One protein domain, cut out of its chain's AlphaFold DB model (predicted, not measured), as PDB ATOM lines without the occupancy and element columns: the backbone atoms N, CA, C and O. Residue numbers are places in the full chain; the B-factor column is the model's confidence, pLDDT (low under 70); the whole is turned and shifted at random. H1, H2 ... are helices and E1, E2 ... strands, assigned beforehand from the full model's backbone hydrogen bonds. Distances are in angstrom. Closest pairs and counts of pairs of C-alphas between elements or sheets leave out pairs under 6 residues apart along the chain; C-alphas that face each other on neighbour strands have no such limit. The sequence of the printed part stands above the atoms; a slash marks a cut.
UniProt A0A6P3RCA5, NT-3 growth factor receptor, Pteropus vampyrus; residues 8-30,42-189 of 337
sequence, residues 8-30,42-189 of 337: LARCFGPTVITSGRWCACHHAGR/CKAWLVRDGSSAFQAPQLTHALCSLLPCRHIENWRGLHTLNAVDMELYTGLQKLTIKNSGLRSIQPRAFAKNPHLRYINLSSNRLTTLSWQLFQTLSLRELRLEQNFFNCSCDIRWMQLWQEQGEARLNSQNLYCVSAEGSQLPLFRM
ATOM      1  N   LEU A   8      36.766  10.383  23.507       31.77
ATOM      2  CA  LEU A   8      36.732   9.132  22.734       31.77
ATOM      3  C   LEU A   8      35.308   8.693  22.354       31.77
ATOM      4  O   LEU A   8      35.126   8.001  21.353       31.77
ATOM      5  N   ALA A   9      34.293   9.131  23.107       28.00
ATOM      6  CA  ALA A   9      32.893   8.781  22.872       28.00
ATOM      7  C   ALA A   9      32.267   9.483  21.646       28.00
ATOM      8  O   ALA A   9      31.235   9.036  21.155       28.00
ATOM      9  N   ARG A  10      32.878  10.557  21.119       29.44
ATOM     10  CA  ARG A  10      32.302  11.379  20.030       29.44
ATOM     11  C   ARG A  10      32.844  11.070  18.629       29.44
ATOM     12  O   ARG A  10      32.420  11.704  17.670       29.44
ATOM     13  N   CYS A  11      33.755  10.104  18.484       32.34
ATOM     14  CA  CYS A  11      34.326   9.724  17.182       32.34
ATOM     15  C   CYS A  11      33.491   8.702  16.391       32.34
ATOM     16  O   CYS A  11      33.886   8.333  15.286       32.34
ATOM     17  N   PHE A  12      32.356   8.237  16.918       32.53
ATOM     18  CA  PHE A  12      31.576   7.167  16.299       32.53
ATOM     19  C   PHE A  12      30.130   7.609  16.043       32.53
ATOM     20  O   PHE A  12      29.386   7.906  16.973       32.53
ATOM     21  N   GLY A  13      29.735   7.651  14.764       26.89
ATOM     22  CA  GLY A  13      28.336   7.779  14.340       26.89
ATOM     23  C   GLY A  13      27.458   6.611  14.835       26.89
ATOM     24  O   GLY A  13      27.971   5.638  15.392       26.89
ATOM     25  N   PRO A  14      26.131   6.672  14.635       27.47
ATOM     26  CA  PRO A  14      25.113   6.417  15.666       27.47
ATOM     27  C   PRO A  14      24.854   4.955  16.084       27.47
ATOM     28  O   PRO A  14      23.818   4.677  16.676       27.47
ATOM     29  N   THR A  15      25.761   4.007  15.854       32.25
ATOM     30  CA  THR A  15      25.579   2.612  16.312       32.25
ATOM     31  C   THR A  15      26.880   1.946  16.755       32.25
ATOM     32  O   THR A  15      27.159   0.801  16.407       32.25
ATOM     33  N   VAL A  16      27.691   2.647  17.548       33.59
ATOM     34  CA  VAL A  16      28.775   2.024  18.325       33.59
ATOM     35  C   VAL A  16      28.450   2.209  19.803       33.59
ATOM     36  O   VAL A  16      28.618   3.290  20.362       33.59
ATOM     37  N   ILE A  17      27.942   1.152  20.440       29.41
ATOM     38  CA  ILE A  17      27.672   1.149  21.881       29.41
ATOM     39  C   ILE A  17      29.021   1.009  22.590       29.41
ATOM     40  O   ILE A  17      29.593  -0.078  22.655       29.41
ATOM     41  N   THR A  18      29.553   2.119  23.100       29.61
ATOM     42  CA  THR A  18      30.762   2.108  23.923       29.61
ATOM     43  C   THR A  18      30.369   1.969  25.396       29.61
ATOM     44  O   THR A  18      29.905   2.901  26.040       29.61
ATOM     45  N   SER A  19      30.566   0.776  25.958       24.78
ATOM     46  CA  SER A  19      30.861   0.630  27.388       24.78
ATOM     47  C   SER A  19      32.294   0.102  27.493       24.78
ATOM     48  O   SER A  19      32.751  -0.601  26.596       24.78
ATOM     49  N   GLY A  20      33.052   0.546  28.495       29.70
ATOM     50  CA  GLY A  20      34.519   0.525  28.502       29.70
ATOM     51  C   GLY A  20      35.205  -0.748  27.970       29.70
ATOM     52  O   GLY A  20      34.893  -1.864  28.378       29.70
ATOM     53  N   ARG A  21      36.236  -0.529  27.134       32.94
ATOM     54  CA  ARG A  21      37.203  -1.504  26.568       32.94
ATOM     55  C   ARG A  21      36.743  -2.367  25.382       32.94
ATOM     56  O   ARG A  21      37.193  -3.506  25.253       32.94
ATOM     57  N   TRP A  22      35.950  -1.809  24.469       29.55
ATOM     58  CA  TRP A  22      35.595  -2.472  23.210       29.55
ATOM     59  C   TRP A  22      35.628  -1.470  22.048       29.55
ATOM     60  O   TRP A  22      34.935  -0.458  22.099       29.55
ATOM     61  N   CYS A  23      36.402  -1.756  20.998       35.84
ATOM     62  CA  CYS A  23      36.123  -1.214  19.667       35.84
ATOM     63  C   CYS A  23      35.354  -2.299  18.911       35.84
ATOM     64  O   CYS A  23      35.891  -3.385  18.693       35.84
ATOM     65  N   ALA A  24      34.096  -2.018  18.573       31.84
ATOM     66  CA  ALA A  24      33.277  -2.834  17.688       31.84
ATOM     67  C   ALA A  24      32.980  -2.000  16.439       31.84
ATOM     68  O   ALA A  24      32.277  -0.993  16.515       31.84
ATOM     69  N   CYS A  25      33.532  -2.393  15.294       37.28
ATOM     70  CA  CYS A  25      33.186  -1.784  14.012       37.28
ATOM     71  C   CYS A  25      32.018  -2.570  13.408       37.28
ATOM     72  O   CYS A  25      32.235  -3.618  12.808       37.28
ATOM     73  N   HIS A  26      30.786  -2.088  13.592       33.94
ATOM     74  CA  HIS A  26      29.595  -2.631  12.931       33.94
ATOM     75  C   HIS A  26      29.311  -1.805  11.669       33.94
ATOM     76  O   HIS A  26      29.050  -0.606  11.768       33.94
ATOM     77  N   HIS A  27      29.365  -2.408  10.477       37.50
ATOM     78  CA  HIS A  27      29.122  -1.687   9.222       37.50
ATOM     79  C   HIS A  27      27.727  -1.979   8.648       37.50
ATOM     80  O   HIS A  27      27.355  -3.134   8.466       37.50
ATOM     81  N   ALA A  28      26.972  -0.921   8.330       31.56
ATOM     82  CA  ALA A  28      25.668  -0.976   7.657       31.56
ATOM     83  C   ALA A  28      25.631  -0.153   6.338       31.56
ATOM     84  O   ALA A  28      24.559   0.271   5.916       31.56
ATOM     85  N   GLY A  29      26.782   0.108   5.691       36.19
ATOM     86  CA  GLY A  29      26.913   1.021   4.533       36.19
ATOM     87  C   GLY A  29      27.652   0.444   3.306       36.19
ATOM     88  O   GLY A  29      28.092  -0.700   3.332       36.19
ATOM     89  N   ARG A  30      27.722   1.217   2.204       35.72
ATOM     90  CA  ARG A  30      28.181   0.787   0.856       35.72
ATOM     91  C   ARG A  30      29.717   0.743   0.695       35.72
ATOM     92  O   ARG A  30      30.446   1.532   1.278       35.72
ATOM     93  N   CYS A  42      45.578   6.433  12.428       31.45
ATOM     94  CA  CYS A  42      44.882   6.697  13.695       31.45
ATOM     95  C   CYS A  42      44.514   8.221  13.676       31.45
ATOM     96  O   CYS A  42      45.104   9.029  14.384       31.45
ATOM     97  N   LYS A  43      43.656   8.668  12.739       30.12
ATOM     98  CA  LYS A  43      43.121  10.036  12.644       30.12
ATOM     99  C   LYS A  43      41.750   9.988  13.286       30.12
ATOM    100  O   LYS A  43      40.776   9.592  12.651       30.12
ATOM    101  N   ALA A  44      41.690  10.387  14.547       30.52
ATOM    102  CA  ALA A  44      40.436  10.815  15.130       30.52
ATOM    103  C   ALA A  44      39.924  11.999  14.295       30.52
ATOM    104  O   ALA A  44      40.599  13.026  14.193       30.52
ATOM    105  N   TRP A  45      38.772  11.844  13.649       29.31
ATOM    106  CA  TRP A  45      38.039  12.974  13.093       29.31
ATOM    107  C   TRP A  45      37.044  13.428  14.159       29.31
ATOM    108  O   TRP A  45      36.182  12.662  14.586       29.31
ATOM    109  N   LEU A  46      37.205  14.666  14.623       27.34
ATOM    110  CA  LEU A  46      36.194  15.374  15.399       27.34
ATOM    111  C   LEU A  46      35.202  15.959  14.394       27.34
ATOM    112  O   LEU A  46      35.535  16.904  13.682       27.34
ATOM    113  N   VAL A  47      33.998  15.394  14.314       26.23
ATOM    114  CA  VAL A  47      32.880  16.055  13.635       26.23
ATOM    115  C   VAL A  47      32.144  16.858  14.698       26.23
ATOM    116  O   VAL A  47      31.509  16.289  15.584       26.23
ATOM    117  N   ARG A  48      32.281  18.184  14.649       25.97
ATOM    118  CA  ARG A  48      31.383  19.112  15.341       25.97
ATOM    119  C   ARG A  48      30.416  19.643  14.287       25.97
ATOM    120  O   ARG A  48      30.847  19.895  13.163       25.97
ATOM    121  N   ASP A  49      29.141  19.709  14.644       27.69
ATOM    122  CA  ASP A  49      28.015  20.025  13.763       27.69
ATOM    123  C   ASP A  49      28.358  21.034  12.659       27.69
ATOM    124  O   ASP A  49      28.736  22.170  12.934       27.69
ATOM    125  N   GLY A  50      28.239  20.568  11.412       36.31
ATOM    126  CA  GLY A  50      28.160  21.367  10.193       36.31
ATOM    127  C   GLY A  50      29.000  22.641  10.135       36.31
ATOM    128  O   GLY A  50      28.408  23.706  10.044       36.31
ATOM    129  N   SER A  51      30.337  22.548  10.139       29.91
ATOM    130  CA  SER A  51      31.277  23.462   9.447       29.91
ATOM    131  C   SER A  51      32.733  23.027   9.690       29.91
ATOM    132  O   SER A  51      33.122  22.804  10.829       29.91
ATOM    133  N   SER A  52      33.506  22.893   8.602       29.52
ATOM    134  CA  SER A  52      34.981  22.762   8.516       29.52
ATOM    135  C   SER A  52      35.719  21.815   9.493       29.52
ATOM    136  O   SER A  52      35.963  22.106  10.660       29.52
ATOM    137  N   ALA A  53      36.220  20.696   8.952       27.06
ATOM    138  CA  ALA A  53      37.098  19.756   9.650       27.06
ATOM    139  C   ALA A  53      38.474  20.370   9.985       27.06
ATOM    140  O   ALA A  53      39.177  20.842   9.092       27.06
ATOM    141  N   PHE A  54      38.900  20.283  11.250       27.80
ATOM    142  CA  PHE A  54      40.266  20.609  11.678       27.80
ATOM    143  C   PHE A  54      41.084  19.337  11.934       27.80
ATOM    144  O   PHE A  54      40.602  18.356  12.501       27.80
ATOM    145  N   GLN A  55      42.349  19.355  11.515       30.34
ATOM    146  CA  GLN A  55      43.286  18.248  11.685       30.34
ATOM    147  C   GLN A  55      43.801  18.224  13.133       30.34
ATOM    148  O   GLN A  55      44.594  19.081  13.515       30.34
ATOM    149  N   ALA A  56      43.364  17.254  13.944       30.09
ATOM    150  CA  ALA A  56      43.925  17.044  15.282       30.09
ATOM    151  C   ALA A  56      45.420  16.647  15.193       30.09
ATOM    152  O   ALA A  56      45.800  15.925  14.258       30.09
ATOM    153  N   PRO A  57      46.280  17.110  16.124       31.23
ATOM    154  CA  PRO A  57      47.696  16.770  16.122       31.23
ATOM    155  C   PRO A  57      47.895  15.285  16.454       31.23
ATOM    156  O   PRO A  57      47.053  14.639  17.073       31.23
ATOM    157  N   GLN A  58      49.001  14.740  15.957       38.16
ATOM    158  CA  GLN A  58      49.336  13.319  15.937       38.16
ATOM    159  C   GLN A  58      49.152  12.629  17.302       38.16
ATOM    160  O   GLN A  58      49.845  12.946  18.265       38.16
ATOM    161  N   LEU A  59      48.275  11.622  17.359       37.16
ATOM    162  CA  LEU A  59      48.328  10.599  18.404       37.16
ATOM    163  C   LEU A  59      49.634   9.814  18.210       37.16
ATOM    164  O   LEU A  59      49.872   9.258  17.136       37.16
ATOM    165  N   THR A  60      50.509   9.810  19.213       35.66
ATOM    166  CA  THR A  60      51.801   9.113  19.159       35.66
ATOM    167  C   THR A  60      51.603   7.591  19.080       35.66
ATOM    168  O   THR A  60      50.618   7.057  19.595       35.66
ATOM    169  N   HIS A  61      52.549   6.868  18.458       38.66
ATOM    170  CA  HIS A  61      52.528   5.397  18.310       38.66
ATOM    171  C   HIS A  61      52.198   4.634  19.612       38.66
ATOM    172  O   HIS A  61      51.614   3.555  19.558       38.66
ATOM    173  N   ALA A  62      52.527   5.204  20.774       34.75
ATOM    174  CA  ALA A  62      52.298   4.614  22.090       34.75
ATOM    175  C   ALA A  62      50.815   4.508  22.504       34.75
ATOM    176  O   ALA A  62      50.495   3.703  23.371       34.75
ATOM    177  N   LEU A  63      49.904   5.295  21.916       35.59
ATOM    178  CA  LEU A  63      48.474   5.273  22.270       35.59
ATOM    179  C   LEU A  63      47.661   4.276  21.428       35.59
ATOM    180  O   LEU A  63      46.707   3.684  21.928       35.59
ATOM    181  N   CYS A  64      48.044   4.045  20.168       37.47
ATOM    182  CA  CYS A  64      47.329   3.127  19.267       37.47
ATOM    183  C   CYS A  64      47.594   1.642  19.674       37.47
ATOM    184  O   CYS A  64      46.735   0.787  19.480       37.47
ATOM    185  N   SER A  65      48.708   1.341  20.370       39.19
ATOM    186  CA  SER A  65      48.980   0.030  21.005       39.19
ATOM    187  C   SER A  65      48.123  -0.262  22.252       39.19
ATOM    188  O   SER A  65      48.024  -1.415  22.678       39.19
ATOM    189  N   LEU A  66      47.485   0.762  22.836       40.38
ATOM    190  CA  LEU A  66      46.662   0.654  24.048       40.38
ATOM    191  C   LEU A  66      45.173   0.390  23.758       40.38
ATOM    192  O   LEU A  66      44.429   0.050  24.679       40.38
ATOM    193  N   LEU A  67      44.729   0.508  22.501       45.38
ATOM    194  CA  LEU A  67      43.336   0.296  22.091       45.38
ATOM    195  C   LEU A  67      43.213  -0.969  21.227       45.38
ATOM    196  O   LEU A  67      43.326  -0.907  20.004       45.38
ATOM    197  N   PRO A  68      42.971  -2.145  21.828       47.72
ATOM    198  CA  PRO A  68      42.831  -3.369  21.057       47.72
ATOM    199  C   PRO A  68      41.446  -3.419  20.396       47.72
ATOM    200  O   PRO A  68      40.427  -3.562  21.076       47.72
ATOM    201  N   CYS A  69      41.398  -3.367  19.062       47.66
ATOM    202  CA  CYS A  69      40.216  -3.787  18.313       47.66
ATOM    203  C   CYS A  69      40.130  -5.319  18.384       47.66
ATOM    204  O   CYS A  69      40.900  -6.031  17.746       47.66
ATOM    205  N   ARG A  70      39.260  -5.835  19.258       54.50
ATOM    206  CA  ARG A  70      39.142  -7.280  19.555       54.50
ATOM    207  C   ARG A  70      38.008  -7.959  18.786       54.50
ATOM    208  O   ARG A  70      37.955  -9.189  18.744       54.50
ATOM    209  N   HIS A  71      37.092  -7.170  18.223       57.34
ATOM    210  CA  HIS A  71      35.826  -7.649  17.673       57.34
ATOM    211  C   HIS A  71      35.450  -6.902  16.390       57.34
ATOM    212  O   HIS A  71      35.211  -5.696  16.402       57.34
ATOM    213  N   ILE A  72      35.380  -7.644  15.291       58.94
ATOM    214  CA  ILE A  72      34.926  -7.222  13.970       58.94
ATOM    215  C   ILE A  72      33.747  -8.123  13.591       58.94
ATOM    216  O   ILE A  72      33.859  -9.351  13.574       58.94
ATOM    217  N   GLU A  73      32.602  -7.524  13.284       60.66
ATOM    218  CA  GLU A  73      31.402  -8.268  12.909       60.66
ATOM    219  C   GLU A  73      30.592  -7.504  11.857       60.66
ATOM    220  O   GLU A  73      30.554  -6.275  11.860       60.66
ATOM    221  N   ASN A  74      29.937  -8.239  10.952       55.88
ATOM    222  CA  ASN A  74      29.052  -7.700   9.910       55.88
ATOM    223  C   ASN A  74      29.737  -6.783   8.879       55.88
ATOM    224  O   ASN A  74      29.072  -6.026   8.169       55.88
ATOM    225  N   TRP A  75      31.060  -6.863   8.731       65.06
ATOM    226  CA  TRP A  75      31.796  -6.022   7.791       65.06
ATOM    227  C   TRP A  75      31.956  -6.692   6.424       65.06
ATOM    228  O   TRP A  75      33.015  -7.203   6.098       65.06
ATOM    229  N   ARG A  76      30.916  -6.639   5.585       64.00
ATOM    230  CA  ARG A  76      30.849  -7.364   4.294       64.00
ATOM    231  C   ARG A  76      31.980  -7.084   3.287       64.00
ATOM    232  O   ARG A  76      32.207  -7.914   2.410       64.00
ATOM    233  N   GLY A  77      32.657  -5.940   3.393       59.59
ATOM    234  CA  GLY A  77      33.767  -5.552   2.512       59.59
ATOM    235  C   GLY A  77      35.145  -6.083   2.934       59.59
ATOM    236  O   GLY A  77      36.122  -5.871   2.215       59.59
ATOM    237  N   LEU A  78      35.257  -6.751   4.089       72.44
ATOM    238  CA  LEU A  78      36.526  -7.288   4.578       72.44
ATOM    239  C   LEU A  78      36.811  -8.654   3.941       72.44
ATOM    240  O   LEU A  78      36.531  -9.700   4.516       72.44
ATOM    241  N   HIS A  79      37.373  -8.651   2.732       78.25
ATOM    242  CA  HIS A  79      37.673  -9.889   2.001       78.25
ATOM    243  C   HIS A  79      39.017 -10.524   2.364       78.25
ATOM    244  O   HIS A  79      39.150 -11.745   2.279       78.25
ATOM    245  N   THR A  80      40.000  -9.725   2.777       78.44
ATOM    246  CA  THR A  80      41.352 -10.201   3.091       78.44
ATOM    247  C   THR A  80      41.855  -9.541   4.364       78.44
ATOM    248  O   THR A  80      41.726  -8.328   4.514       78.44
ATOM    249  N   LEU A  81      42.436 -10.341   5.261       84.19
ATOM    250  CA  LEU A  81      43.154  -9.858   6.440       84.19
ATOM    251  C   LEU A  81      44.657  -9.857   6.151       84.19
ATOM    252  O   LEU A  81      45.225 -10.919   5.868       84.19
ATOM    253  N   ASN A  82      45.297  -8.688   6.219       76.81
ATOM    254  CA  ASN A  82      46.723  -8.563   5.930       76.81
ATOM    255  C   ASN A  82      47.566  -8.677   7.197       76.81
ATOM    256  O   ASN A  82      47.101  -8.390   8.300       76.81
ATOM    257  N   ALA A  83      48.835  -9.054   7.033       75.25
ATOM    258  CA  ALA A  83      49.756  -9.127   8.162       75.25
ATOM    259  C   ALA A  83      50.009  -7.752   8.785       75.25
ATOM    260  O   ALA A  83      49.910  -7.610   9.999       75.25
ATOM    261  N   VAL A  84      50.219  -6.731   7.947       72.56
ATOM    262  CA  VAL A  84      50.454  -5.339   8.368       72.56
ATOM    263  C   VAL A  84      49.339  -4.824   9.284       72.56
ATOM    264  O   VAL A  84      49.617  -4.133  10.261       72.56
ATOM    265  N   ASP A  85      48.090  -5.222   9.019       70.81
ATOM    266  CA  ASP A  85      46.929  -4.822   9.822       70.81
ATOM    267  C   ASP A  85      47.013  -5.371  11.261       70.81
ATOM    268  O   ASP A  85      46.469  -4.777  12.188       70.81
ATOM    269  N   MET A  86      47.704  -6.495  11.462       75.56
ATOM    270  CA  MET A  86      47.786  -7.221  12.731       75.56
ATOM    271  C   MET A  86      49.065  -6.936  13.532       75.56
ATOM    272  O   MET A  86      49.081  -7.165  14.746       75.56
ATOM    273  N   GLU A  87      50.119  -6.414  12.894       77.44
ATOM    274  CA  GLU A  87      51.439  -6.214  13.516       77.44
ATOM    275  C   GLU A  87      51.417  -5.275  14.726       77.44
ATOM    276  O   GLU A  87      52.178  -5.464  15.675       77.44
ATOM    277  N   LEU A  88      50.516  -4.290  14.717       65.88
ATOM    278  CA  LEU A  88      50.401  -3.284  15.774       65.88
ATOM    279  C   LEU A  88      49.775  -3.833  17.068       65.88
ATOM    280  O   LEU A  88      49.950  -3.245  18.135       65.88
ATOM    281  N   TYR A  89      49.066  -4.964  17.006       69.12
ATOM    282  CA  TYR A  89      48.293  -5.506  18.130       69.12
ATOM    283  C   TYR A  89      49.043  -6.609  18.888       69.12
ATOM    284  O   TYR A  89      48.534  -7.716  19.084       69.12
ATOM    285  N   THR A  90      50.259  -6.330  19.349       77.94
ATOM    286  CA  THR A  90      51.142  -7.343  19.963       77.94
ATOM    287  C   THR A  90      50.568  -8.009  21.222       77.94
ATOM    288  O   THR A  90      50.811  -9.189  21.471       77.94
ATOM    289  N   GLY A  91      49.737  -7.288  21.984       71.62
ATOM    290  CA  GLY A  91      49.043  -7.789  23.178       71.62
ATOM    291  C   GLY A  91      47.689  -8.470  22.923       71.62
ATOM    292  O   GLY A  91      46.944  -8.721  23.875       71.62
ATOM    293  N   LEU A  92      47.306  -8.719  21.666       75.62
ATOM    294  CA  LEU A  92      45.995  -9.275  21.327       75.62
ATOM    295  C   LEU A  92      45.849 -10.723  21.816       75.62
ATOM    296  O   LEU A  92      46.666 -11.578  21.498       75.62
ATOM    297  N   GLN A  93      44.771 -11.003  22.557       81.44
ATOM    298  CA  GLN A  93      44.465 -12.345  23.080       81.44
ATOM    299  C   GLN A  93      43.239 -12.997  22.440       81.44
ATOM    300  O   GLN A  93      43.141 -14.226  22.388       81.44
ATOM    301  N   LYS A  94      42.292 -12.176  21.975       79.19
ATOM    302  CA  LYS A  94      41.035 -12.610  21.370       79.19
ATOM    303  C   LYS A  94      40.773 -11.793  20.115       79.19
ATOM    304  O   LYS A  94      40.752 -10.566  20.194       79.19
ATOM    305  N   LEU A  95      40.552 -12.487  19.005       83.19
ATOM    306  CA  LEU A  95      40.175 -11.922  17.718       83.19
ATOM    307  C   LEU A  95      38.848 -12.536  17.285       83.19
ATOM    308  O   LEU A  95      38.694 -13.755  17.257       83.19
ATOM    309  N   THR A  96      37.877 -11.700  16.951       80.94
ATOM    310  CA  THR A  96      36.624 -12.142  16.335       80.94
ATOM    311  C   THR A  96      36.441 -11.386  15.032       80.94
ATOM    312  O   THR A  96      36.431 -10.165  15.050       80.94
ATOM    313  N   ILE A  97      36.339 -12.114  13.923       82.12
ATOM    314  CA  ILE A  97      35.964 -11.619  12.600       82.12
ATOM    315  C   ILE A  97      34.826 -12.519  12.139       82.12
ATOM    316  O   ILE A  97      35.065 -13.602  11.616       82.12
ATOM    317  N   LYS A  98      33.585 -12.112  12.382       82.81
ATOM    318  CA  LYS A  98      32.402 -12.936  12.101       82.81
ATOM    319  C   LYS A  98      31.509 -12.263  11.066       82.81
ATOM    320  O   LYS A  98      31.417 -11.036  11.040       82.81
ATOM    321  N   ASN A  99      30.849 -13.042  10.209       82.00
ATOM    322  CA  ASN A  99      29.853 -12.526   9.256       82.00
ATOM    323  C   ASN A  99      30.361 -11.350   8.396       82.00
ATOM    324  O   ASN A  99      29.642 -10.386   8.142       82.00
ATOM    325  N   SER A 100      31.636 -11.390   8.001       77.06
ATOM    326  CA  SER A 100      32.323 -10.258   7.358       77.06
ATOM    327  C   SER A 100      32.754 -10.559   5.917       77.06
ATOM    328  O   SER A 100      33.365  -9.736   5.251       77.06
ATOM    329  N   GLY A 101      32.415 -11.731   5.374       82.06
ATOM    330  CA  GLY A 101      32.754 -12.065   3.986       82.06
ATOM    331  C   GLY A 101      34.254 -12.259   3.737       82.06
ATOM    332  O   GLY A 101      34.689 -12.146   2.587       82.06
ATOM    333  N   LEU A 102      35.018 -12.565   4.792       86.81
ATOM    334  CA  LEU A 102      36.447 -12.861   4.730       86.81
ATOM    335  C   LEU A 102      36.693 -14.096   3.859       86.81
ATOM    336  O   LEU A 102      36.077 -15.138   4.079       86.81
ATOM    337  N   ARG A 103      37.575 -13.967   2.868       90.50
ATOM    338  CA  ARG A 103      37.921 -15.014   1.896       90.50
ATOM    339  C   ARG A 103      39.329 -15.557   2.097       90.50
ATOM    340  O   ARG A 103      39.562 -16.731   1.837       90.50
ATOM    341  N   SER A 104      40.261 -14.718   2.547       91.44
ATOM    342  CA  SER A 104      41.657 -15.110   2.744       91.44
ATOM    343  C   SER A 104      42.320 -14.370   3.905       91.44
ATOM    344  O   SER A 104      41.943 -13.256   4.269       91.44
ATOM    345  N   ILE A 105      43.335 -15.002   4.487       91.69
ATOM    346  CA  ILE A 105      44.203 -14.421   5.513       91.69
ATOM    347  C   ILE A 105      45.633 -14.563   5.004       91.69
ATOM    348  O   ILE A 105      46.031 -15.655   4.594       91.69
ATOM    349  N   GLN A 106      46.392 -13.470   4.993       85.88
ATOM    350  CA  GLN A 106      47.770 -13.504   4.512       85.88
ATOM    351  C   GLN A 106      48.650 -14.418   5.383       85.88
ATOM    352  O   GLN A 106      48.486 -14.449   6.608       85.88
ATOM    353  N   PRO A 107      49.628 -15.127   4.787       91.06
ATOM    354  CA  PRO A 107      50.615 -15.880   5.548       91.06
ATOM    355  C   PRO A 107      51.280 -15.005   6.612       91.06
ATOM    356  O   PRO A 107      51.561 -13.833   6.377       91.06
ATOM    357  N   ARG A 108      51.555 -15.588   7.784       89.19
ATOM    358  CA  ARG A 108      52.181 -14.897   8.927       89.19
ATOM    359  C   ARG A 108      51.376 -13.719   9.491       89.19
ATOM    360  O   ARG A 108      51.927 -12.973  10.295       89.19
ATOM    361  N   ALA A 109      50.084 -13.580   9.167       85.44
ATOM    362  CA  ALA A 109      49.276 -12.480   9.691       85.44
ATOM    363  C   ALA A 109      49.257 -12.400  11.225       85.44
ATOM    364  O   ALA A 109      49.207 -11.309  11.774       85.44
ATOM    365  N   PHE A 110      49.373 -13.531  11.922       91.50
ATOM    366  CA  PHE A 110      49.390 -13.570  13.389       91.50
ATOM    367  C   PHE A 110      50.793 -13.657  14.009       91.50
ATOM    368  O   PHE A 110      50.923 -13.857  15.215       91.50
ATOM    369  N   ALA A 111      51.862 -13.488  13.220       91.12
ATOM    370  CA  ALA A 111      53.240 -13.676  13.691       91.12
ATOM    371  C   ALA A 111      53.652 -12.693  14.801       91.12
ATOM    372  O   ALA A 111      54.511 -13.009  15.621       91.12
ATOM    373  N   LYS A 112      53.044 -11.502  14.841       85.88
ATOM    374  CA  LYS A 112      53.286 -10.488  15.877       85.88
ATOM    375  C   LYS A 112      52.267 -10.527  17.017       85.88
ATOM    376  O   LYS A 112      52.332  -9.670  17.889       85.88
ATOM    377  N   ASN A 113      51.373 -11.518  17.062       85.81
ATOM    378  CA  ASN A 113      50.341 -11.650  18.097       85.81
ATOM    379  C   ASN A 113      50.552 -12.926  18.944       85.81
ATOM    380  O   ASN A 113      49.672 -13.787  18.983       85.81
ATOM    381  N   PRO A 114      51.690 -13.081  19.651       91.69
ATOM    382  CA  PRO A 114      52.047 -14.331  20.337       91.69
ATOM    383  C   PRO A 114      51.091 -14.712  21.479       91.69
ATOM    384  O   PRO A 114      51.052 -15.860  21.915       91.69
ATOM    385  N   HIS A 115      50.310 -13.756  21.986       89.50
ATOM    386  CA  HIS A 115      49.350 -13.979  23.068       89.50
ATOM    387  C   HIS A 115      47.945 -14.357  22.580       89.50
ATOM    388  O   HIS A 115      47.051 -14.545  23.412       89.50
ATOM    389  N   LEU A 116      47.735 -14.472  21.266       88.62
ATOM    390  CA  LEU A 116      46.440 -14.780  20.673       88.62
ATOM    391  C   LEU A 116      46.046 -16.230  20.977       88.62
ATOM    392  O   LEU A 116      46.734 -17.171  20.593       88.62
ATOM    393  N   ARG A 117      44.930 -16.405  21.695       92.75
ATOM    394  CA  ARG A 117      44.444 -17.715  22.171       92.75
ATOM    395  C   ARG A 117      43.032 -18.048  21.706       92.75
ATOM    396  O   ARG A 117      42.667 -19.218  21.693       92.75
ATOM    397  N   TYR A 118      42.235 -17.039  21.370       92.56
ATOM    398  CA  TYR A 118      40.836 -17.199  20.985       92.56
ATOM    399  C   TYR A 118      40.613 -16.542  19.630       92.56
ATOM    400  O   TYR A 118      40.752 -15.323  19.508       92.56
ATOM    401  N   ILE A 119      40.257 -17.332  18.626       94.19
ATOM    402  CA  ILE A 119      40.011 -16.846  17.272       94.19
ATOM    403  C   ILE A 119      38.621 -17.295  16.839       94.19
ATOM    404  O   ILE A 119      38.287 -18.474  16.898       94.19
ATOM    405  N   ASN A 120      37.800 -16.356  16.386       92.50
ATOM    406  CA  ASN A 120      36.505 -16.658  15.797       92.50
ATOM    407  C   ASN A 120      36.445 -16.106  14.373       92.50
ATOM    408  O   ASN A 120      36.431 -14.893  14.196       92.50
ATOM    409  N   LEU A 121      36.405 -17.008  13.392       95.25
ATOM    410  CA  LEU A 121      36.293 -16.725  11.959       95.25
ATOM    411  C   LEU A 121      35.005 -17.321  11.367       95.25
ATOM    412  O   LEU A 121      34.927 -17.570  10.161       95.25
ATOM    413  N   SER A 122      34.000 -17.583  12.205       95.38
ATOM    414  CA  SER A 122      32.734 -18.188  11.776       95.38
ATOM    415  C   SER A 122      31.923 -17.288  10.838       95.38
ATOM    416  O   SER A 122      32.065 -16.060  10.829       95.38
ATOM    417  N   SER A 123      31.046 -17.909  10.049       94.12
ATOM    418  CA  SER A 123      30.134 -17.228   9.120       94.12
ATOM    419  C   SER A 123      30.865 -16.343   8.099       94.12
ATOM    420  O   SER A 123      30.408 -15.250   7.775       94.12
ATOM    421  N   ASN A 124      32.031 -16.764   7.612       92.25
ATOM    422  CA  ASN A 124      32.761 -16.055   6.559       92.25
ATOM    423  C   ASN A 124      32.676 -16.818   5.229       92.25
ATOM    424  O   ASN A 124      31.784 -17.634   5.010       92.25
ATOM    425  N   ARG A 125      33.552 -16.483   4.281       95.38
ATOM    426  CA  ARG A 125      33.626 -17.103   2.955       95.38
ATOM    427  C   ARG A 125      34.992 -17.750   2.731       95.38
ATOM    428  O   ARG A 125      35.513 -17.707   1.619       95.38
ATOM    429  N   LEU A 126      35.582 -18.304   3.792       96.75
ATOM    430  CA  LEU A 126      36.832 -19.048   3.694       96.75
ATOM    431  C   LEU A 126      36.566 -20.361   2.954       96.75
ATOM    432  O   LEU A 126      35.654 -21.102   3.320       96.75
ATOM    433  N   THR A 127      37.369 -20.630   1.928       96.56
ATOM    434  CA  THR A 127      37.358 -21.900   1.184       96.56
ATOM    435  C   THR A 127      38.520 -22.813   1.562       96.56
ATOM    436  O   THR A 127      38.467 -24.018   1.343       96.56
ATOM    437  N   THR A 128      39.562 -22.254   2.171       96.62
ATOM    438  CA  THR A 128      40.715 -22.965   2.723       96.62
ATOM    439  C   THR A 128      41.294 -22.153   3.880       96.62
ATOM    440  O   THR A 128      41.017 -20.955   4.011       96.62
ATOM    441  N   LEU A 129      42.082 -22.794   4.740       95.69
ATOM    442  CA  LEU A 129      42.781 -22.145   5.841       95.69
ATOM    443  C   LEU A 129      44.043 -22.937   6.184       95.69
ATOM    444  O   LEU A 129      43.964 -24.113   6.529       95.69
ATOM    445  N   SER A 130      45.201 -22.283   6.121       93.88
ATOM    446  CA  SER A 130      46.482 -22.922   6.431       93.88
ATOM    447  C   SER A 130      46.745 -22.954   7.937       93.88
ATOM    448  O   SER A 130      46.697 -21.917   8.603       93.88
ATOM    449  N   TRP A 131      47.120 -24.126   8.459       90.81
ATOM    450  CA  TRP A 131      47.572 -24.314   9.846       90.81
ATOM    451  C   TRP A 131      48.784 -23.431  10.205       90.81
ATOM    452  O   TRP A 131      48.967 -23.076  11.368       90.81
ATOM    453  N   GLN A 132      49.603 -23.034   9.216       90.56
ATOM    454  CA  GLN A 132      50.809 -22.219   9.428       90.56
ATOM    455  C   GLN A 132      50.497 -20.852  10.041       90.56
ATOM    456  O   GLN A 132      51.360 -20.250  10.677       90.56
ATOM    457  N   LEU A 133      49.263 -20.362   9.884       93.06
ATOM    458  CA  LEU A 133      48.793 -19.151  10.560       93.06
ATOM    459  C   LEU A 133      48.848 -19.284  12.088       93.06
ATOM    460  O   LEU A 133      49.008 -18.282  12.782       93.06
ATOM    461  N   PHE A 134      48.733 -20.510  12.599       93.31
ATOM    462  CA  PHE A 134      48.622 -20.823  14.019       93.31
ATOM    463  C   PHE A 134      49.869 -21.507  14.585       93.31
ATOM    464  O   PHE A 134      49.915 -21.768  15.779       93.31
ATOM    465  N   GLN A 135      50.901 -21.762  13.773       89.12
ATOM    466  CA  GLN A 135      52.072 -22.556  14.174       89.12
ATOM    467  C   GLN A 135      52.832 -22.008  15.396       89.12
ATOM    468  O   GLN A 135      53.517 -22.761  16.080       89.12
ATOM    469  N   THR A 136      52.754 -20.697  15.639       89.94
ATOM    470  CA  THR A 136      53.401 -20.019  16.774       89.94
ATOM    471  C   THR A 136      52.440 -19.757  17.933       89.94
ATOM    472  O   THR A 136      52.833 -19.135  18.915       89.94
ATOM    473  N   LEU A 137      51.170 -20.149  17.805       93.19
ATOM    474  CA  LEU A 137      50.108 -19.835  18.752       93.19
ATOM    475  C   LEU A 137      49.710 -21.078  19.545       93.19
ATOM    476  O   LEU A 137      49.568 -22.165  18.997       93.19
ATOM    477  N   SER A 138      49.441 -20.895  20.834       93.25
ATOM    478  CA  SER A 138      48.818 -21.918  21.681       93.25
ATOM    479  C   SER A 138      47.323 -21.625  21.794       93.25
ATOM    480  O   SER A 138      46.864 -20.998  22.758       93.25
ATOM    481  N   LEU A 139      46.569 -21.997  20.757       95.31
ATOM    482  CA  LEU A 139      45.141 -21.709  20.679       95.31
ATOM    483  C   LEU A 139      44.353 -22.507  21.719       95.31
ATOM    484  O   LEU A 139      44.549 -23.697  21.911       95.31
ATOM    485  N   ARG A 140      43.413 -21.830  22.378       95.50
ATOM    486  CA  ARG A 140      42.421 -22.454  23.262       95.50
ATOM    487  C   ARG A 140      41.103 -22.707  22.545       95.50
ATOM    488  O   ARG A 140      40.386 -23.636  22.898       95.50
ATOM    489  N   GLU A 141      40.757 -21.847  21.591       96.50
ATOM    490  CA  GLU A 141      39.525 -21.961  20.815       96.50
ATOM    491  C   GLU A 141      39.711 -21.344  19.428       96.50
ATOM    492  O   GLU A 141      40.150 -20.195  19.307       96.50
ATOM    493  N   LEU A 142      39.324 -22.097  18.400       97.50
ATOM    494  CA  LEU A 142      39.248 -21.641  17.018       97.50
ATOM    495  C   LEU A 142      37.852 -21.943  16.469       97.50
ATOM    496  O   LEU A 142      37.493 -23.106  16.346       97.50
ATOM    497  N   ARG A 143      37.051 -20.925  16.135       97.69
ATOM    498  CA  ARG A 143      35.720 -21.126  15.530       97.69
ATOM    499  C   ARG A 143      35.742 -20.928  14.025       97.69
ATOM    500  O   ARG A 143      36.101 -19.844  13.567       97.69
ATOM    501  N   LEU A 144      35.302 -21.945  13.288       97.56
ATOM    502  CA  LEU A 144      35.323 -21.993  11.820       97.56
ATOM    503  C   LEU A 144      33.968 -22.347  11.197       97.56
ATOM    504  O   LEU A 144      33.869 -22.420   9.973       97.56
ATOM    505  N   GLU A 145      32.929 -22.541  12.011       96.38
ATOM    506  CA  GLU A 145      31.582 -22.885  11.544       96.38
ATOM    507  C   GLU A 145      31.064 -21.922  10.470       96.38
ATOM    508  O   GLU A 145      31.387 -20.731  10.465       96.38
ATOM    509  N   GLN A 146      30.200 -22.430   9.588       95.50
ATOM    510  CA  GLN A 146      29.558 -21.642   8.528       95.50
ATOM    511  C   GLN A 146      30.560 -20.969   7.567       95.50
ATOM    512  O   GLN A 146      30.358 -19.838   7.133       95.50
ATOM    513  N   ASN A 147      31.650 -21.666   7.243       96.75
ATOM    514  CA  ASN A 147      32.506 -21.371   6.093       96.75
ATOM    515  C   ASN A 147      32.300 -22.440   5.007       96.75
ATOM    516  O   ASN A 147      31.707 -23.487   5.266       96.75
ATOM    517  N   PHE A 148      32.792 -22.178   3.798       94.94
ATOM    518  CA  PHE A 148      32.569 -23.018   2.616       94.94
ATOM    519  C   PHE A 148      33.869 -23.708   2.202       94.94
ATOM    520  O   PHE A 148      34.397 -23.441   1.125       94.94
ATOM    521  N   PHE A 149      34.423 -24.542   3.084       97.56
ATOM    522  CA  PHE A 149      35.705 -25.192   2.830       97.56
ATOM    523  C   PHE A 149      35.624 -26.175   1.661       97.56
ATOM    524  O   PHE A 149      34.677 -26.949   1.570       97.56
ATOM    525  N   ASN A 150      36.637 -26.191   0.802       96.69
ATOM    526  CA  ASN A 150      36.786 -27.214  -0.230       96.69
ATOM    527  C   ASN A 150      37.526 -28.413   0.368       96.69
ATOM    528  O   ASN A 150      38.567 -28.226   0.995       96.69
ATOM    529  N   CYS A 151      37.008 -29.630   0.189       96.00
ATOM    530  CA  CYS A 151      37.664 -30.832   0.693       96.00
ATOM    531  C   CYS A 151      39.013 -31.017  -0.015       96.00
ATOM    532  O   CYS A 151      39.063 -31.290  -1.213       96.00
ATOM    533  N   SER A 152      40.109 -30.842   0.721       94.44
ATOM    534  CA  SER A 152      41.472 -30.986   0.211       94.44
ATOM    535  C   SER A 152      42.442 -31.335   1.339       94.44
ATOM    536  O   SER A 152      42.107 -31.261   2.526       94.44
ATOM    537  N   CYS A 153      43.678 -31.680   0.974       93.31
ATOM    538  CA  CYS A 153      44.729 -31.925   1.957       93.31
ATOM    539  C   CYS A 153      45.079 -30.668   2.782       93.31
ATOM    540  O   CYS A 153      45.442 -30.777   3.953       93.31
ATOM    541  N   ASP A 154      44.871 -29.463   2.236       92.62
ATOM    542  CA  ASP A 154      45.160 -28.195   2.928       92.62
ATOM    543  C   ASP A 154      44.325 -27.997   4.195       92.62
ATOM    544  O   ASP A 154      44.729 -27.265   5.098       92.62
ATOM    545  N   ILE A 155      43.155 -28.641   4.260       95.31
ATOM    546  CA  ILE A 155      42.241 -28.572   5.400       95.31
ATOM    547  C   ILE A 155      42.249 -29.844   6.255       95.31
ATOM    548  O   ILE A 155      41.551 -29.905   7.267       95.31
ATOM    549  N   ARG A 156      43.054 -30.856   5.900       95.31
ATOM    550  CA  ARG A 156      43.125 -32.137   6.624       95.31
ATOM    551  C   ARG A 156      43.577 -31.974   8.071       95.31
ATOM    552  O   ARG A 156      43.086 -32.692   8.938       95.31
ATOM    553  N   TRP A 157      44.416 -30.982   8.365       94.56
ATOM    554  CA  TRP A 157      44.793 -30.646   9.741       94.56
ATOM    555  C   TRP A 157      43.577 -30.321  10.625       94.56
ATOM    556  O   TRP A 157      43.578 -30.677  11.798       94.56
ATOM    557  N   MET A 158      42.517 -29.706  10.078       95.44
ATOM    558  CA  MET A 158      41.296 -29.419  10.843       95.44
ATOM    559  C   MET A 158      40.574 -30.707  11.225       95.44
ATOM    560  O   MET A 158      40.086 -30.809  12.344       95.44
ATOM    561  N   GLN A 159      40.529 -31.693  10.323       95.75
ATOM    562  CA  GLN A 159      39.961 -33.010  10.614       95.75
ATOM    563  C   GLN A 159      40.760 -33.711  11.723       95.75
ATOM    564  O   GLN A 159      40.172 -34.199  12.682       95.75
ATOM    565  N   LEU A 160      42.097 -33.678  11.652       94.38
ATOM    566  CA  LEU A 160      42.965 -34.243  12.693       94.38
ATOM    567  C   LEU A 160      42.775 -33.541  14.044       94.38
ATOM    568  O   LEU A 160      42.678 -34.190  15.080       94.38
ATOM    569  N   TRP A 161      42.646 -32.214  14.050       95.12
ATOM    570  CA  TRP A 161      42.359 -31.455  15.268       95.12
ATOM    571  C   TRP A 161      40.958 -31.743  15.823       95.12
ATOM    572  O   TRP A 161      40.780 -31.754  17.040       95.12
ATOM    573  N   GLN A 162      39.961 -32.004  14.966       95.50
ATOM    574  CA  GLN A 162      38.649 -32.481  15.413       95.50
ATOM    575  C   GLN A 162      38.749 -33.847  16.099       95.50
ATOM    576  O   GLN A 162      38.121 -34.041  17.134       95.50
ATOM    577  N   GLU A 163      39.546 -34.768  15.560       94.12
ATOM    578  CA  GLU A 163      39.765 -36.094  16.152       94.12
ATOM    579  C   GLU A 163      40.519 -36.004  17.493       94.12
ATOM    580  O   GLU A 163      40.183 -36.705  18.445       94.12
ATOM    581  N   GLN A 164      41.497 -35.101  17.594       93.50
ATOM    582  CA  GLN A 164      42.345 -34.917  18.781       93.50
ATOM    583  C   GLN A 164      41.722 -34.023  19.867       93.50
ATOM    584  O   GLN A 164      42.216 -33.988  20.993       93.50
ATOM    585  N   GLY A 165      40.652 -33.285  19.557       94.19
ATOM    586  CA  GLY A 165      40.056 -32.312  20.481       94.19
ATOM    587  C   GLY A 165      40.830 -30.993  20.603       94.19
ATOM    588  O   GLY A 165      40.623 -30.241  21.558       94.19
ATOM    589  N   GLU A 166      41.691 -30.686  19.635       93.88
ATOM    590  CA  GLU A 166      42.538 -29.493  19.642       93.88
ATOM    591  C   GLU A 166      41.713 -28.224  19.369       93.88
ATOM    592  O   GLU A 166      40.788 -28.210  18.547       93.88
ATOM    593  N   ALA A 167      42.018 -27.139  20.091       95.69
ATOM    594  CA  ALA A 167      41.362 -25.830  19.977       95.69
ATOM    595  C   ALA A 167      39.811 -25.865  19.933       95.69
ATOM    596  O   ALA A 167      39.182 -24.972  19.352       95.69
ATOM    597  N   ARG A 168      39.189 -26.878  20.559       96.38
ATOM    598  CA  ARG A 168      37.730 -27.115  20.589       96.38
ATOM    599  C   ARG A 168      37.086 -27.318  19.210       96.38
ATOM    600  O   ARG A 168      35.881 -27.087  19.056       96.38
ATOM    601  N   LEU A 169      37.841 -27.762  18.202       95.56
ATOM    602  CA  LEU A 169      37.275 -28.071  16.880       95.56
ATOM    603  C   LEU A 169      36.314 -29.270  16.916       95.56
ATOM    604  O   LEU A 169      35.338 -29.295  16.168       95.56
ATOM    605  N   ASN A 170      36.529 -30.222  17.826       95.25
ATOM    606  CA  ASN A 170      35.655 -31.380  18.051       95.25
ATOM    607  C   ASN A 170      34.220 -31.014  18.480       95.25
ATOM    608  O   ASN A 170      33.306 -31.811  18.311       95.25
ATOM    609  N   SER A 171      34.016 -29.814  19.033       96.06
ATOM    610  CA  SER A 171      32.698 -29.316  19.454       96.06
ATOM    611  C   SER A 171      31.902 -28.617  18.342       96.06
ATOM    612  O   SER A 171      30.810 -28.116  18.597       96.06
ATOM    613  N   GLN A 172      32.451 -28.551  17.124       96.25
ATOM    614  CA  GLN A 172      31.872 -27.831  15.987       96.25
ATOM    615  C   GLN A 172      31.412 -28.785  14.887       96.25
ATOM    616  O   GLN A 172      32.073 -29.781  14.588       96.25
ATOM    617  N   ASN A 173      30.327 -28.415  14.207       95.19
ATOM    618  CA  ASN A 173      29.863 -29.118  13.013       95.19
ATOM    619  C   ASN A 173      30.502 -28.492  11.768       95.19
ATOM    620  O   ASN A 173      29.961 -27.564  11.164       95.19
ATOM    621  N   LEU A 174      31.692 -28.980  11.416       96.94
ATOM    622  CA  LEU A 174      32.436 -28.527  10.242       96.94
ATOM    623  C   LEU A 174      32.094 -29.378   9.017       96.94
ATOM    624  O   LEU A 174      31.944 -30.597   9.105       96.94
ATOM    625  N   TYR A 175      32.012 -28.719   7.865       97.06
ATOM    626  CA  TYR A 175      31.703 -29.333   6.579       97.06
ATOM    627  C   TYR A 175      32.710 -28.878   5.529       97.06
ATOM    628  O   TYR A 175      33.259 -27.778   5.626       97.06
ATOM    629  N   CYS A 176      32.911 -29.710   4.514       97.62
ATOM    630  CA  CYS A 176      33.612 -29.332   3.299       97.62
ATOM    631  C   CYS A 176      32.817 -29.769   2.063       97.62
ATOM    632  O   CYS A 176      31.946 -30.639   2.141       97.62
ATOM    633  N   VAL A 177      33.093 -29.133   0.931       96.50
ATOM    634  CA  VAL A 177      32.491 -29.419  -0.370       96.50
ATOM    635  C   VAL A 177      33.489 -30.221  -1.200       96.50
ATOM    636  O   VAL A 177      34.631 -29.791  -1.376       96.50
ATOM    637  N   SER A 178      33.077 -31.398  -1.670       94.75
ATOM    638  CA  SER A 178      33.897 -32.264  -2.520       94.75
ATOM    639  C   SER A 178      34.054 -31.693  -3.935       94.75
ATOM    640  O   SER A 178      33.385 -30.725  -4.307       94.75
ATOM    641  N   ALA A 179      34.916 -32.303  -4.753       90.56
ATOM    642  CA  ALA A 179      35.089 -31.903  -6.151       90.56
ATOM    643  C   ALA A 179      33.785 -32.033  -6.966       90.56
ATOM    644  O   ALA A 179      33.554 -31.266  -7.897       90.56
ATOM    645  N   GLU A 180      32.902 -32.954  -6.573       90.31
ATOM    646  CA  GLU A 180      31.583 -33.186  -7.170       90.31
ATOM    647  C   GLU A 180      30.510 -32.201  -6.661       90.31
ATOM    648  O   GLU A 180      29.339 -32.318  -7.019       90.31
ATOM    649  N   GLY A 181      30.873 -31.252  -5.792       91.25
ATOM    650  CA  GLY A 181      29.950 -30.269  -5.220       91.25
ATOM    651  C   GLY A 181      29.105 -30.792  -4.054       91.25
ATOM    652  O   GLY A 181      28.240 -30.072  -3.554       91.25
ATOM    653  N   SER A 182      29.346 -32.021  -3.590       93.06
ATOM    654  CA  SER A 182      28.624 -32.595  -2.452       93.06
ATOM    655  C   SER A 182      29.202 -32.089  -1.136       93.06
ATOM    656  O   SER A 182      30.407 -32.164  -0.903       93.06
ATOM    657  N   GLN A 183      28.342 -31.594  -0.246       95.06
ATOM    658  CA  GLN A 183      28.761 -31.204   1.096       95.06
ATOM    659  C   GLN A 183      28.815 -32.436   2.005       95.06
ATOM    660  O   GLN A 183      27.812 -33.126   2.183       95.06
ATOM    661  N   LEU A 184      29.965 -32.675   2.633       95.69
ATOM    662  CA  LEU A 184      30.150 -33.739   3.616       95.69
ATOM    663  C   LEU A 184      30.689 -33.197   4.948       95.69
ATOM    664  O   LEU A 184      31.395 -32.186   4.966       95.69
ATOM    665  N   PRO A 185      30.360 -33.846   6.080       96.25
ATOM    666  CA  PRO A 185      30.988 -33.535   7.357       96.25
ATOM    667  C   PRO A 185      32.501 -33.752   7.291       96.25
ATOM    668  O   PRO A 185      32.950 -34.767   6.759       96.25
ATOM    669  N   LEU A 186      33.279 -32.846   7.883       95.94
ATOM    670  CA  LEU A 186      34.741 -32.847   7.776       95.94
ATOM    671  C   LEU A 186      35.381 -34.157   8.272       95.94
ATOM    672  O   LEU A 186      36.322 -34.646   7.658       95.94
ATOM    673  N   PHE A 187      34.826 -34.783   9.315       93.50
ATOM    674  CA  PHE A 187      35.301 -36.072   9.838       93.50
ATOM    675  C   PHE A 187      35.169 -37.247   8.851       93.50
ATOM    676  O   PHE A 187      35.803 -38.277   9.052       93.50
ATOM    677  N   ARG A 188      34.352 -37.119   7.794       94.38
ATOM    678  CA  ARG A 188      34.208 -38.127   6.725       94.38
ATOM    679  C   ARG A 188      35.121 -37.872   5.529       94.38
ATOM    680  O   ARG A 188      35.060 -38.622   4.557       94.38
ATOM    681  N   MET A 189      35.911 -36.804   5.561       93.56
ATOM    682  CA  MET A 189      36.818 -36.484   4.473       93.56
ATOM    683  C   MET A 189      37.872 -37.591   4.335       93.56
ATOM    684  O   MET A 189      38.503 -37.986   5.315       93.56
TER     685      MET A 189
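This is residues 8 to 30 and 42 to 189 of the 337 residues of the protein "NT-3 growth factor receptor" of Pteropus vampyrus (UniProt A0A6P3RCA5). With little regular structure, the chain winds in stacked turns, parallel strands E1 to E5 forming one wall and H3, H4 and hairpin E6-E7 one end. Of 171 printed residues, 50 are in four named helices and seven named strands, mixed in class. The whole is only just compact, close to loose, radius of gyration of the C-alphas 18.7 A, spanning 61 by 32 by 26 A.

Start at E2, residues 71 to 73, which with H2, residues 83 to 87, between it and parallel E3, residues 94 to 98, makes a strand-helix-strand unit of right-handed crossover; N 72 and O 96 are 2.7 A apart. H4, residues 166 to 171, touches H3, residues 153 to 164, about perpendicular at 79 degrees. In H3, 5 of 8 O i to N i+4 pairs are within hydrogen-bond range.

Find C-alpha 24, where E1 begins, at (33.277, -2.834, 17.688); H3 is 17.3 A long.

Residues 31 to 41 are cut out, a 21.9 A gap; residues 8 to 30 and 42 to 77 have pLDDT under 70.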